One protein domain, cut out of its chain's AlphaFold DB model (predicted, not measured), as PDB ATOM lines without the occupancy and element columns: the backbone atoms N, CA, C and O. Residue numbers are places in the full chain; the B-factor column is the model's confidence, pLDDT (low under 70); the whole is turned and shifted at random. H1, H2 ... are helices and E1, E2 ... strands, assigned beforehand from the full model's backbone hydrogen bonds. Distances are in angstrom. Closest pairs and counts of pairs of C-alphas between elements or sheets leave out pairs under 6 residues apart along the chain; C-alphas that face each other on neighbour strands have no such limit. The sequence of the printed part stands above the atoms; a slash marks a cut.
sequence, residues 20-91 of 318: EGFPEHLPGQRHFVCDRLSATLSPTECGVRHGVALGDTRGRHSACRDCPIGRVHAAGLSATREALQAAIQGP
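Overview. This is residues 20 to 91 of the 318 residues of an uncharacterized protein of Halomonas sp. A11-A (UniProt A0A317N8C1). Short helix H3 sits in the middle and lies crosswise between two helices, the longer H1 on one side and H4 on the other. A small hairpin of two strands, E1 and E2, lies by the beginning of H1, short H2 packs on residues 49 to 54 of H1, and residues 20 to 29 loop away to one far end. The printed part has 72 residues with two named strands and then four named helices, E1 E2 H1 H2 H3 H4, in a mostly helix class with an antiparallel sheet, E1 - E2. It is compact, with a radius of gyration of the C-alphas of 12.6 A and spans of 39 by 29 by 18 A.

Along the chain. E1, residues 30 to 34, begins at C-alpha 30 (-88.593, 422.222, -38.838) and is 12.9 A long. E2 is residues 39 to 41. H1, residues 43 to 55, is 19.1 A long and begins at C-alpha 43 (-85.131, 428.444, -40.564). H2 is residues 62 to 65 and H3 residues 68 to 74, 9.8 A long. H4, residues 81 to 89, is 12.2 A long and ends at C-alpha 89 (-65.807, 434.238, -40.499).

Arrangement. E1 and E2 form a hairpin, antiparallel at 150 degrees, with N 34 and O 39 at 2.8 A. The closest C-alphas of E1 and H1, His 31 and Pro 43, are 6.6 A apart. H1 touches H2, closest at the C-alphas of Ala 53 and Arg 65, 4.8 A. H1 touches H3 about perpendicular at 78 degrees, closest at the C-alphas of Gly 47 and Ala 74, 3.7 A. H3 touches H4 about perpendicular at 82 degrees, closest at the C-alphas of Pro 68 and Ala 87, 5.3 A. H1 and H4 are apart. In H3 and H4 every O i to N i+4 pair is within hydrogen-bond range, in H1 8 of 9, and H2 is too short for such a pair.

Size, cuts and confidence. The C-alphas farthest apart, Glu 24 and Thr 57, are 39.4 A apart. The printed part has no cut and no long link. The mean pLDDT of the printed part is 78.4, and residues 21 to 22, 54 to 59, 66 and 85 to 91 are under 70.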
ATOM      1  N   GLU A  20     -89.387 419.127 -35.171       83.50
ATOM      2  CA  GLU A  20     -90.650 419.246 -35.902       83.50
ATOM      3  C   GLU A  20     -91.656 419.941 -34.992       83.50
ATOM      4  O   GLU A  20     -92.022 419.443 -33.927       83.50
ATOM      5  N   GLY A  21     -92.020 421.159 -35.378       64.25
ATOM      6  CA  GLY A  21     -93.003 421.939 -34.647       64.25
ATOM      7  C   GLY A  21     -94.380 421.548 -35.149       64.25
ATOM      8  O   GLY A  21     -94.666 421.773 -36.318       64.25
ATOM      9  N   PHE A  22     -95.218 421.008 -34.266       69.19
ATOM     10  CA  PHE A  22     -96.621 420.688 -34.554       69.19
ATOM     11  C   PHE A  22     -96.795 419.664 -35.696       69.19
ATOM     12  O   PHE A  22     -97.405 419.989 -36.712       69.19
ATOM     13  N   PRO A  23     -96.303 418.419 -35.546       70.44
ATOM     14  CA  PRO A  23     -96.353 417.397 -36.602       70.44
ATOM     15  C   PRO A  23     -97.779 417.072 -37.080       70.44
ATOM     16  O   PRO A  23     -97.969 416.677 -38.225       70.44
ATOM     17  N   GLU A  24     -98.785 417.296 -36.231       76.69
ATOM     18  CA  GLU A  24    -100.205 417.110 -36.560       76.69
ATOM     19  C   GLU A  24    -100.783 418.227 -37.445       76.69
ATOM     20  O   GLU A  24    -101.800 418.031 -38.108       76.69
ATOM     21  N   HIS A  25    -100.154 419.406 -37.467       77.69
ATOM     22  CA  HIS A  25    -100.655 420.587 -38.179       77.69
ATOM     23  C   HIS A  25     -99.732 421.042 -39.317       77.69
ATOM     24  O   HIS A  25    -100.209 421.606 -40.299       77.69
ATOM     25  N   LEU A  26     -98.424 420.807 -39.194       73.50
ATOM     26  CA  LEU A  26     -97.378 421.250 -40.118       73.50
ATOM     27  C   LEU A  26     -96.339 420.128 -40.324       73.50
ATOM     28  O   LEU A  26     -95.181 420.256 -39.906       73.50
ATOM     29  N   PRO A  27     -96.735 419.000 -40.946       76.88
ATOM     30  CA  PRO A  27     -95.851 417.853 -41.126       76.88
ATOM     31  C   PRO A  27     -94.612 418.224 -41.955       76.88
ATOM     32  O   PRO A  27     -94.708 418.871 -42.999       76.88
ATOM     33  N   GLY A  28     -93.434 417.820 -41.473       79.00
ATOM     34  CA  GLY A  28     -92.142 418.074 -42.118       79.00
ATOM     35  C   GLY A  28     -91.560 419.477 -41.901       79.00
ATOM     36  O   GLY A  28     -90.445 419.751 -42.358       79.00
ATOM     37  N   GLN A  29     -92.255 420.380 -41.192       82.19
ATOM     38  CA  GLN A  29     -91.739 421.724 -40.945       82.19
ATOM     39  C   GLN A  29     -90.865 421.785 -39.686       82.19
ATOM     40  O   GLN A  29     -91.301 421.597 -38.545       82.19
ATOM     41  N   ARG A  30     -89.590 422.109 -39.904       88.56
ATOM     42  CA  ARG A  30     -88.593 422.222 -38.838       88.56
ATOM     43  C   ARG A  30     -88.615 423.619 -38.228       88.56
ATOM     44  O   ARG A  30     -88.633 424.617 -38.944       88.56
ATOM     45  N   HIS A  31     -88.538 423.668 -36.906       89.94
ATOM     46  CA  HIS A  31     -88.531 424.878 -36.098       89.94
ATOM     47  C   HIS A  31     -87.370 424.848 -35.101       89.94
ATOM     48  O   HIS A  31     -86.844 423.783 -34.771       89.94
ATOM     49  N   PHE A  32     -86.964 426.015 -34.612       92.38
ATOM     50  CA  PHE A  32     -85.983 426.145 -33.538       92.38
ATOM     51  C   PHE A  32     -86.336 427.313 -32.616       92.38
ATOM     52  O   PHE A  32     -87.062 428.233 -33.001       92.38
ATOM     53  N   VAL A  33     -85.795 427.287 -31.400       88.69
ATOM     54  CA  VAL A  33     -85.933 428.387 -30.442       88.69
ATOM     55  C   VAL A  33     -84.832 429.414 -30.704       88.69
ATOM     56  O   VAL A  33     -83.645 429.124 -30.574       88.69
ATOM     57  N   CYS A  34     -85.221 430.627 -31.089       85.94
ATOM     58  CA  CYS A  34     -84.314 431.755 -31.247       85.94
ATOM     59  C   CYS A  34     -84.222 432.531 -29.931       85.94
ATOM     60  O   CYS A  34     -85.088 433.353 -29.630       85.94
ATOM     61  N   ASP A  35     -83.138 432.336 -29.182       81.38
ATOM     62  CA  ASP A  35     -82.931 433.020 -27.898       81.38
ATOM     63  C   ASP A  35     -82.906 434.550 -28.037       81.38
ATOM     64  O   ASP A  35     -83.492 435.264 -27.224       81.38
ATOM     65  N   ARG A  36     -82.311 435.070 -29.123       80.19
ATOM     66  CA  ARG A  36     -82.198 436.520 -29.377       80.19
ATOM     67  C   ARG A  36     -83.544 437.233 -29.494       80.19
ATOM     68  O   ARG A  36     -83.622 438.420 -29.199       80.19
ATOM     69  N   LEU A  37     -84.562 436.534 -29.989       82.88
ATOM     70  CA  LEU A  37     -85.913 437.072 -30.164       82.88
ATOM     71  C   LEU A  37     -86.906 436.473 -29.166       82.88
ATOM     72  O   LEU A  37     -88.063 436.879 -29.169       82.88
ATOM     73  N   SER A  38     -86.463 435.511 -28.349       83.88
ATOM     74  CA  SER A  38     -87.315 434.712 -27.464       83.88
ATOM     75  C   SER A  38     -88.544 434.157 -28.198       83.88
ATOM     76  O   SER A  38     -89.672 434.266 -27.723       83.88
ATOM     77  N   ALA A  39     -88.324 433.601 -29.395       86.12
ATOM     78  CA  ALA A  39     -89.386 433.145 -30.290       86.12
ATOM     79  C   ALA A  39     -89.027 431.824 -30.980       86.12
ATOM     80  O   ALA A  39     -87.861 431.578 -31.291       86.12
ATOM     81  N   THR A  40     -90.040 431.012 -31.278       89.62
ATOM     82  CA  THR A  40     -89.904 429.829 -32.138       89.62
ATOM     83  C   THR A  40     -90.038 430.254 -33.594       89.62
ATOM     84  O   THR A  40     -91.005 430.925 -33.945       89.62
ATOM     85  N   LEU A  41     -89.065 429.894 -34.431       91.00
ATOM     86  CA  LEU A  41     -89.031 430.265 -35.846       91.00
ATOM     87  C   LEU A  41     -88.714 429.056 -36.713       91.00
ATOM     88  O   LEU A  41     -87.948 428.177 -36.310       91.00
ATOM     89  N   SER A  42     -89.233 429.055 -37.936       91.81
ATOM     90  CA  SER A  42     -88.651 428.222 -38.984       91.81
ATOM     91  C   SER A  42     -87.292 428.797 -39.435       91.81
ATOM     92  O   SER A  42     -87.058 430.011 -39.338       91.81
ATOM     93  N   PRO A  43     -86.372 427.963 -39.960       90.88
ATOM     94  CA  PRO A  43     -85.131 428.444 -40.564       90.88
ATOM     95  C   PRO A  43     -85.401 429.485 -41.655       90.88
ATOM     96  O   PRO A  43     -84.777 430.542 -41.688       90.88
ATOM     97  N   THR A  44     -86.401 429.237 -42.500       90.56
ATOM     98  CA  THR A  44     -86.779 430.133 -43.594       90.56
ATOM     99  C   THR A  44     -87.178 431.519 -43.087       90.56
ATOM    100  O   THR A  44     -86.658 432.521 -43.576       90.56
ATOM    101  N   GLU A  45     -88.026 431.613 -42.060       91.69
ATOM    102  CA  GLU A  45     -88.415 432.903 -41.471       91.69
ATOM    103  C   GLU A  45     -87.241 433.621 -40.801       91.69
ATOM    104  O   GLU A  45     -87.139 434.848 -40.875       91.69
ATOM    105  N   CYS A  46     -86.331 432.875 -40.165       92.94
ATOM    106  CA  CYS A  46     -85.107 433.442 -39.607       92.94
ATOM    107  C   CYS A  46     -84.221 434.053 -40.707       92.94
ATOM    108  O   CYS A  46     -83.760 435.189 -40.562       92.94
ATOM    109  N   GLY A  47     -84.053 433.346 -41.830       87.25
ATOM    110  CA  GLY A  47     -83.329 433.830 -43.005       87.25
ATOM    111  C   GLY A  47     -83.965 435.076 -43.627       87.25
ATOM    112  O   GLY A  47     -83.271 436.063 -43.880       87.25
ATOM    113  N   VAL A  48     -85.293 435.092 -43.790       89.50
ATOM    114  CA  VAL A  48     -86.041 436.262 -44.291       89.50
ATOM    115  C   VAL A  48     -85.870 437.461 -43.358       89.50
ATOM    116  O   VAL A  48     -85.545 438.558 -43.815       89.50
ATOM    117  N   ARG A  49     -86.015 437.266 -42.042       90.31
ATOM    118  CA  ARG A  49     -85.796 438.329 -41.045       90.31
ATOM    119  C   ARG A  49     -84.373 438.871 -41.073       90.31
ATOM    120  O   ARG A  49     -84.193 440.083 -40.965       90.31
ATOM    121  N   HIS A  50     -83.373 438.007 -41.237       84.06
ATOM    122  CA  HIS A  50     -81.992 438.439 -41.438       84.06
ATOM    123  C   HIS A  50     -81.866 439.301 -42.704       84.06
ATOM    124  O   HIS A  50     -81.296 440.387 -42.642       84.06
ATOM    125  N   GLY A  51     -82.471 438.887 -43.823       78.38
ATOM    126  CA  GLY A  51     -82.520 439.682 -45.057       78.38
ATOM    127  C   GLY A  51     -83.154 441.066 -44.866       78.38
ATOM    128  O   GLY A  51     -82.572 442.072 -45.269       78.38
ATOM    129  N   VAL A  52     -84.292 441.147 -44.169       81.69
ATOM    130  CA  VAL A  52     -84.940 442.427 -43.817       81.69
ATOM    131  C   VAL A  52     -84.025 443.289 -42.939       81.69
ATOM    132  O   VAL A  52     -83.915 444.496 -43.153       81.69
ATOM    133  N   ALA A  53     -83.315 442.683 -41.985       77.62
ATOM    134  CA  ALA A  53     -82.397 443.392 -41.095       77.62
ATOM    135  C   ALA A  53     -81.208 444.039 -41.822       77.62
ATOM    136  O   ALA A  53     -80.715 445.087 -41.376       77.62
ATOM    137  N   LEU A  54     -80.768 443.463 -42.945       69.31
ATOM    138  CA  LEU A  54     -79.730 444.050 -43.796       69.31
ATOM    139  C   LEU A  54     -80.187 445.375 -44.430       69.31
ATOM    140  O   LEU A  54     -79.381 446.294 -44.547       69.31
ATOM    141  N   GLY A  55     -81.473 445.503 -44.773       64.75
ATOM    142  CA  GLY A  55     -82.054 446.718 -45.359       64.75
ATOM    143  C   GLY A  55     -82.643 447.721 -44.355       64.75
ATOM    144  O   GLY A  55     -83.018 448.829 -44.737       64.75
ATOM    145  N   ASP A  56     -82.752 447.365 -43.072       68.69
ATOM    146  CA  ASP A  56     -83.497 448.156 -42.083       68.69
ATOM    147  C   ASP A  56     -82.714 449.347 -41.503       68.69
ATOM    148  O   ASP A  56     -82.133 449.287 -40.417       68.69
ATOM    149  N   THR A  57     -82.744 450.492 -42.172       61.69
ATOM    150  CA  THR A  57     -82.060 451.713 -41.708       61.69
ATOM    151  C   THR A  57     -82.567 452.258 -40.364       61.69
ATOM    152  O   THR A  57     -81.888 453.080 -39.757       61.69
ATOM    153  N   ARG A  58     -83.718 451.784 -39.862       67.94
ATOM    154  CA  ARG A  58     -84.347 452.251 -38.614       67.94
ATOM    155  C   ARG A  58     -84.046 451.368 -37.397       67.94
ATOM    156  O   ARG A  58     -84.560 451.634 -36.319       67.94
ATOM    157  N   GLY A  59     -83.243 450.313 -37.558       66.81
ATOM    158  CA  GLY A  59     -82.719 449.508 -36.445       66.81
ATOM    159  C   GLY A  59     -83.731 448.602 -35.729       66.81
ATOM    160  O   GLY A  59     -83.377 447.983 -34.721       66.81
ATOM    161  N   ARG A  60     -84.955 448.459 -36.256       72.69
ATOM    162  CA  ARG A  60     -86.024 447.607 -35.699       72.69
ATOM    163  C   ARG A  60     -85.646 446.123 -35.676       72.69
ATOM    164  O   ARG A  60     -86.118 445.390 -34.817       72.69
ATOM    165  N   HIS A  61     -84.749 445.699 -36.564       75.12
ATOM    166  CA  HIS A  61     -84.258 444.319 -36.665       75.12
ATOM    167  C   HIS A  61     -82.764 444.188 -36.325       75.12
ATOM    168  O   HIS A  61     -82.086 443.267 -36.781       75.12
ATOM    169  N   SER A  62     -82.226 445.106 -35.515       73.25
ATOM    170  CA  SER A  62     -80.800 445.138 -35.145       73.25
ATOM    171  C   SER A  62     -80.282 443.826 -34.534       73.25
ATOM    172  O   SER A  62     -79.144 443.445 -34.802       73.25
ATOM    173  N   ALA A  63     -81.114 443.077 -33.800       73.06
ATOM    174  CA  ALA A  63     -80.757 441.766 -33.237       73.06
ATOM    175  C   ALA A  63     -80.399 440.703 -34.302       73.06
ATOM    176  O   ALA A  63     -79.631 439.770 -34.028       73.06
ATOM    177  N   CYS A  64     -80.942 440.855 -35.514       79.88
ATOM    178  CA  CYS A  64     -80.798 439.913 -36.622       79.88
ATOM    179  C   CYS A  64     -79.723 440.319 -37.636       79.88
ATOM    180  O   CYS A  64     -79.255 439.449 -38.360       79.88
ATOM    181  N   ARG A  65     -79.306 441.592 -37.676       73.25
ATOM    182  CA  ARG A  65     -78.396 442.134 -38.707       73.25
ATOM    183  C   ARG A  65     -77.055 441.402 -38.797       73.25
ATOM    184  O   ARG A  65     -76.599 441.103 -39.891       73.25
ATOM    185  N   ASP A  66     -76.464 441.091 -37.646       68.12
ATOM    186  CA  ASP A  66     -75.174 440.395 -37.537       68.12
ATOM    187  C   ASP A  66     -75.341 439.007 -36.903       68.12
ATOM    188  O   ASP A  66     -74.503 438.538 -36.131       68.12
ATOM    189  N   CYS A  67     -76.492 438.367 -37.117       78.62
ATOM    190  CA  CYS A  67     -76.761 437.059 -36.537       78.62
ATOM    191  C   CYS A  67     -76.140 435.950 -37.402       78.62
ATOM    192  O   CYS A  67     -76.577 435.780 -38.541       78.62
ATOM    193  N   PRO A  68     -75.182 435.155 -36.883       78.88
ATOM    194  CA  PRO A  68     -74.588 434.068 -37.659       78.88
ATOM    195  C   PRO A  68     -75.622 432.992 -38.006       78.88
ATOM    196  O   PRO A  68     -75.636 432.527 -39.138       78.88
ATOM    197  N   ILE A  69     -76.556 432.680 -37.098       87.75
ATOM    198  CA  ILE A  69     -77.677 431.761 -37.369       87.75
ATOM    199  C   ILE A  69     -78.530 432.285 -38.532       87.75
ATOM    200  O   ILE A  69     -78.750 431.569 -39.503       87.75
ATOM    201  N   GLY A  70     -78.943 433.557 -38.466       86.00
ATOM    202  CA  GLY A  70     -79.743 434.184 -39.521       86.00
ATOM    203  C   GLY A  70     -79.032 434.205 -40.876       86.00
ATOM    204  O   GLY A  70     -79.670 433.988 -41.901       86.00
ATOM    205  N   ARG A  71     -77.708 434.386 -40.889       79.88
ATOM    206  CA  ARG A  71     -76.886 434.306 -42.103       79.88
ATOM    207  C   ARG A  71     -76.848 432.898 -42.689       79.88
ATOM    208  O   ARG A  71     -77.014 432.751 -43.895       79.88
ATOM    209  N   VAL A  72     -76.643 431.882 -41.850       85.94
ATOM    210  CA  VAL A  72     -76.655 430.475 -42.282       85.94
ATOM    211  C   VAL A  72     -78.026 430.105 -42.847       85.94
ATOM    212  O   VAL A  72     -78.115 429.536 -43.931       85.94
ATOM    213  N   HIS A  73     -79.106 430.496 -42.168       90.25
ATOM    214  CA  HIS A  73     -80.466 430.222 -42.630       90.25
ATOM    215  C   HIS A  73     -80.839 430.996 -43.897       90.25
ATOM    216  O   HIS A  73     -81.520 430.448 -44.758       90.25
ATOM    217  N   ALA A  74     -80.365 432.235 -44.063       84.75
ATOM    218  CA  ALA A  74     -80.545 432.996 -45.303       84.75
ATOM    219  C   ALA A  74     -79.844 432.337 -46.505       84.75
ATOM    220  O   ALA A  74     -80.296 432.494 -47.635       84.75
ATOM    221  N   ALA A  75     -78.776 431.572 -46.261       80.12
ATOM    222  CA  ALA A  75     -78.113 430.743 -47.266       80.12
ATOM    223  C   ALA A  75     -78.810 429.383 -47.495       80.12
ATOM    224  O   ALA A  75     -78.299 428.559 -48.247       80.12
ATOM    225  N   GLY A  76     -79.948 429.123 -46.839       84.38
ATOM    226  CA  GLY A  76     -80.671 427.851 -46.932       84.38
ATOM    227  C   GLY A  76     -79.971 426.683 -46.230       84.38
ATOM    228  O   GLY A  76     -80.318 425.528 -46.462       84.38
ATOM    229  N   LEU A  77     -78.979 426.964 -45.384       86.25
ATOM    230  CA  LEU A  77     -78.174 425.951 -44.712       86.25
ATOM    231  C   LEU A  77     -78.699 425.666 -43.300       86.25
ATOM    232  O   LEU A  77     -79.339 426.500 -42.653       86.25
ATOM    233  N   SER A  78     -78.373 424.476 -42.790       87.50
ATOM    234  CA  SER A  78     -78.546 424.164 -41.370       87.50
ATOM    235  C   SER A  78     -77.421 424.801 -40.557       87.50
ATOM    236  O   SER A  78     -76.257 424.751 -40.946       87.50
ATOM    237  N   ALA A  79     -77.766 425.381 -39.410       86.19
ATOM    238  CA  ALA A  79     -76.842 426.007 -38.469       86.19
ATOM    239  C   ALA A  79     -76.072 424.952 -37.663       86.19
ATOM    240  O   ALA A  79     -76.226 424.842 -36.447       86.19
ATOM    241  N   THR A  80     -75.257 424.165 -38.370       87.00
ATOM    242  CA  THR A  80     -74.228 423.312 -37.771       87.00
ATOM    243  C   THR A  80     -73.098 424.172 -37.219       87.00
ATOM    244  O   THR A  80     -72.980 425.358 -37.542       87.00
ATOM    245  N   ARG A  81     -72.236 423.571 -36.400       78.81
ATOM    246  CA  ARG A  81     -71.079 424.256 -35.824       78.81
ATOM    247  C   ARG A  81     -70.173 424.848 -36.908       78.81
ATOM    248  O   ARG A  81     -69.779 426.005 -36.812       78.81
ATOM    249  N   GLU A  82     -69.902 424.094 -37.967       74.94
ATOM    250  CA  GLU A  82     -69.030 424.485 -39.079       74.94
ATOM    251  C   GLU A  82     -69.652 425.626 -39.886       74.94
ATOM    252  O   GLU A  82     -68.977 426.601 -40.212       74.94
ATOM    253  N   ALA A  83     -70.957 425.546 -40.161       76.25
ATOM    254  CA  ALA A  83     -71.679 426.587 -40.884       76.25
ATOM    255  C   ALA A  83     -71.751 427.890 -40.079       76.25
ATOM    256  O   ALA A  83     -71.581 428.975 -40.636       76.25
ATOM    257  N   LEU A  84     -71.957 427.798 -38.762       76.50
ATOM    258  CA  LEU A  84     -71.938 428.951 -37.865       76.50
ATOM    259  C   LEU A  84     -70.543 429.569 -37.788       76.50
ATOM    260  O   LEU A  84     -70.420 430.787 -37.906       76.50
ATOM    261  N   GLN A  85     -69.497 428.749 -37.685       66.81
ATOM    262  CA  GLN A  85     -68.112 429.210 -37.704       66.81
ATOM    263  C   GLN A  85     -67.776 429.921 -39.023       66.81
ATOM    264  O   GLN A  85     -67.265 431.042 -39.015       66.81
ATOM    265  N   ALA A  86     -68.144 429.329 -40.162       65.44
ATOM    266  CA  ALA A  86     -67.972 429.931 -41.480       65.44
ATOM    267  C   ALA A  86     -68.789 431.224 -41.639       65.44
ATOM    268  O   ALA A  86     -68.321 432.190 -42.236       65.44
ATOM    269  N   ALA A  87     -69.995 431.290 -41.072       66.31
ATOM    270  CA  ALA A  87     -70.834 432.483 -41.103       66.31
ATOM    271  C   ALA A  87     -70.273 433.627 -40.248       66.31
ATOM    272  O   ALA A  87     -70.356 434.784 -40.672       66.31
ATOM    273  N   ILE A  88     -69.678 433.312 -39.093       64.00
ATOM    274  CA  ILE A  88     -68.940 434.262 -38.249       64.00
ATOM    275  C   ILE A  88     -67.706 434.774 -38.996       64.00
ATOM    276  O   ILE A  88     -67.448 435.973 -38.994       64.00
ATOM    277  N   GLN A  89     -66.991 433.896 -39.701       51.19
ATOM    278  CA  GLN A  89     -65.807 434.238 -40.499       51.19
ATOM    279  C   GLN A  89     -66.131 434.867 -41.873       51.19
ATOM    280  O   GLN A  89     -65.245 435.436 -42.517       51.19
ATOM    281  N   GLY A  90     -67.390 434.789 -42.321       44.31
ATOM    282  CA  GLY A  90     -67.901 435.346 -43.578       44.31
ATOM    283  C   GLY A  90     -67.965 436.885 -43.587       44.31
ATOM    284  O   GLY A  90     -67.410 437.524 -42.698       44.31
ATOM    285  N   PRO A  91     -68.659 437.533 -44.544       40.03
ATOM    286  CA  PRO A  91     -68.587 438.985 -44.820       40.03
ATOM    287  C   PRO A  91     -69.116 439.944 -43.720       40.03
ATOM    288  O   PRO A  91     -69.403 441.103 -43.987       40.03
TER     289      PRO A  91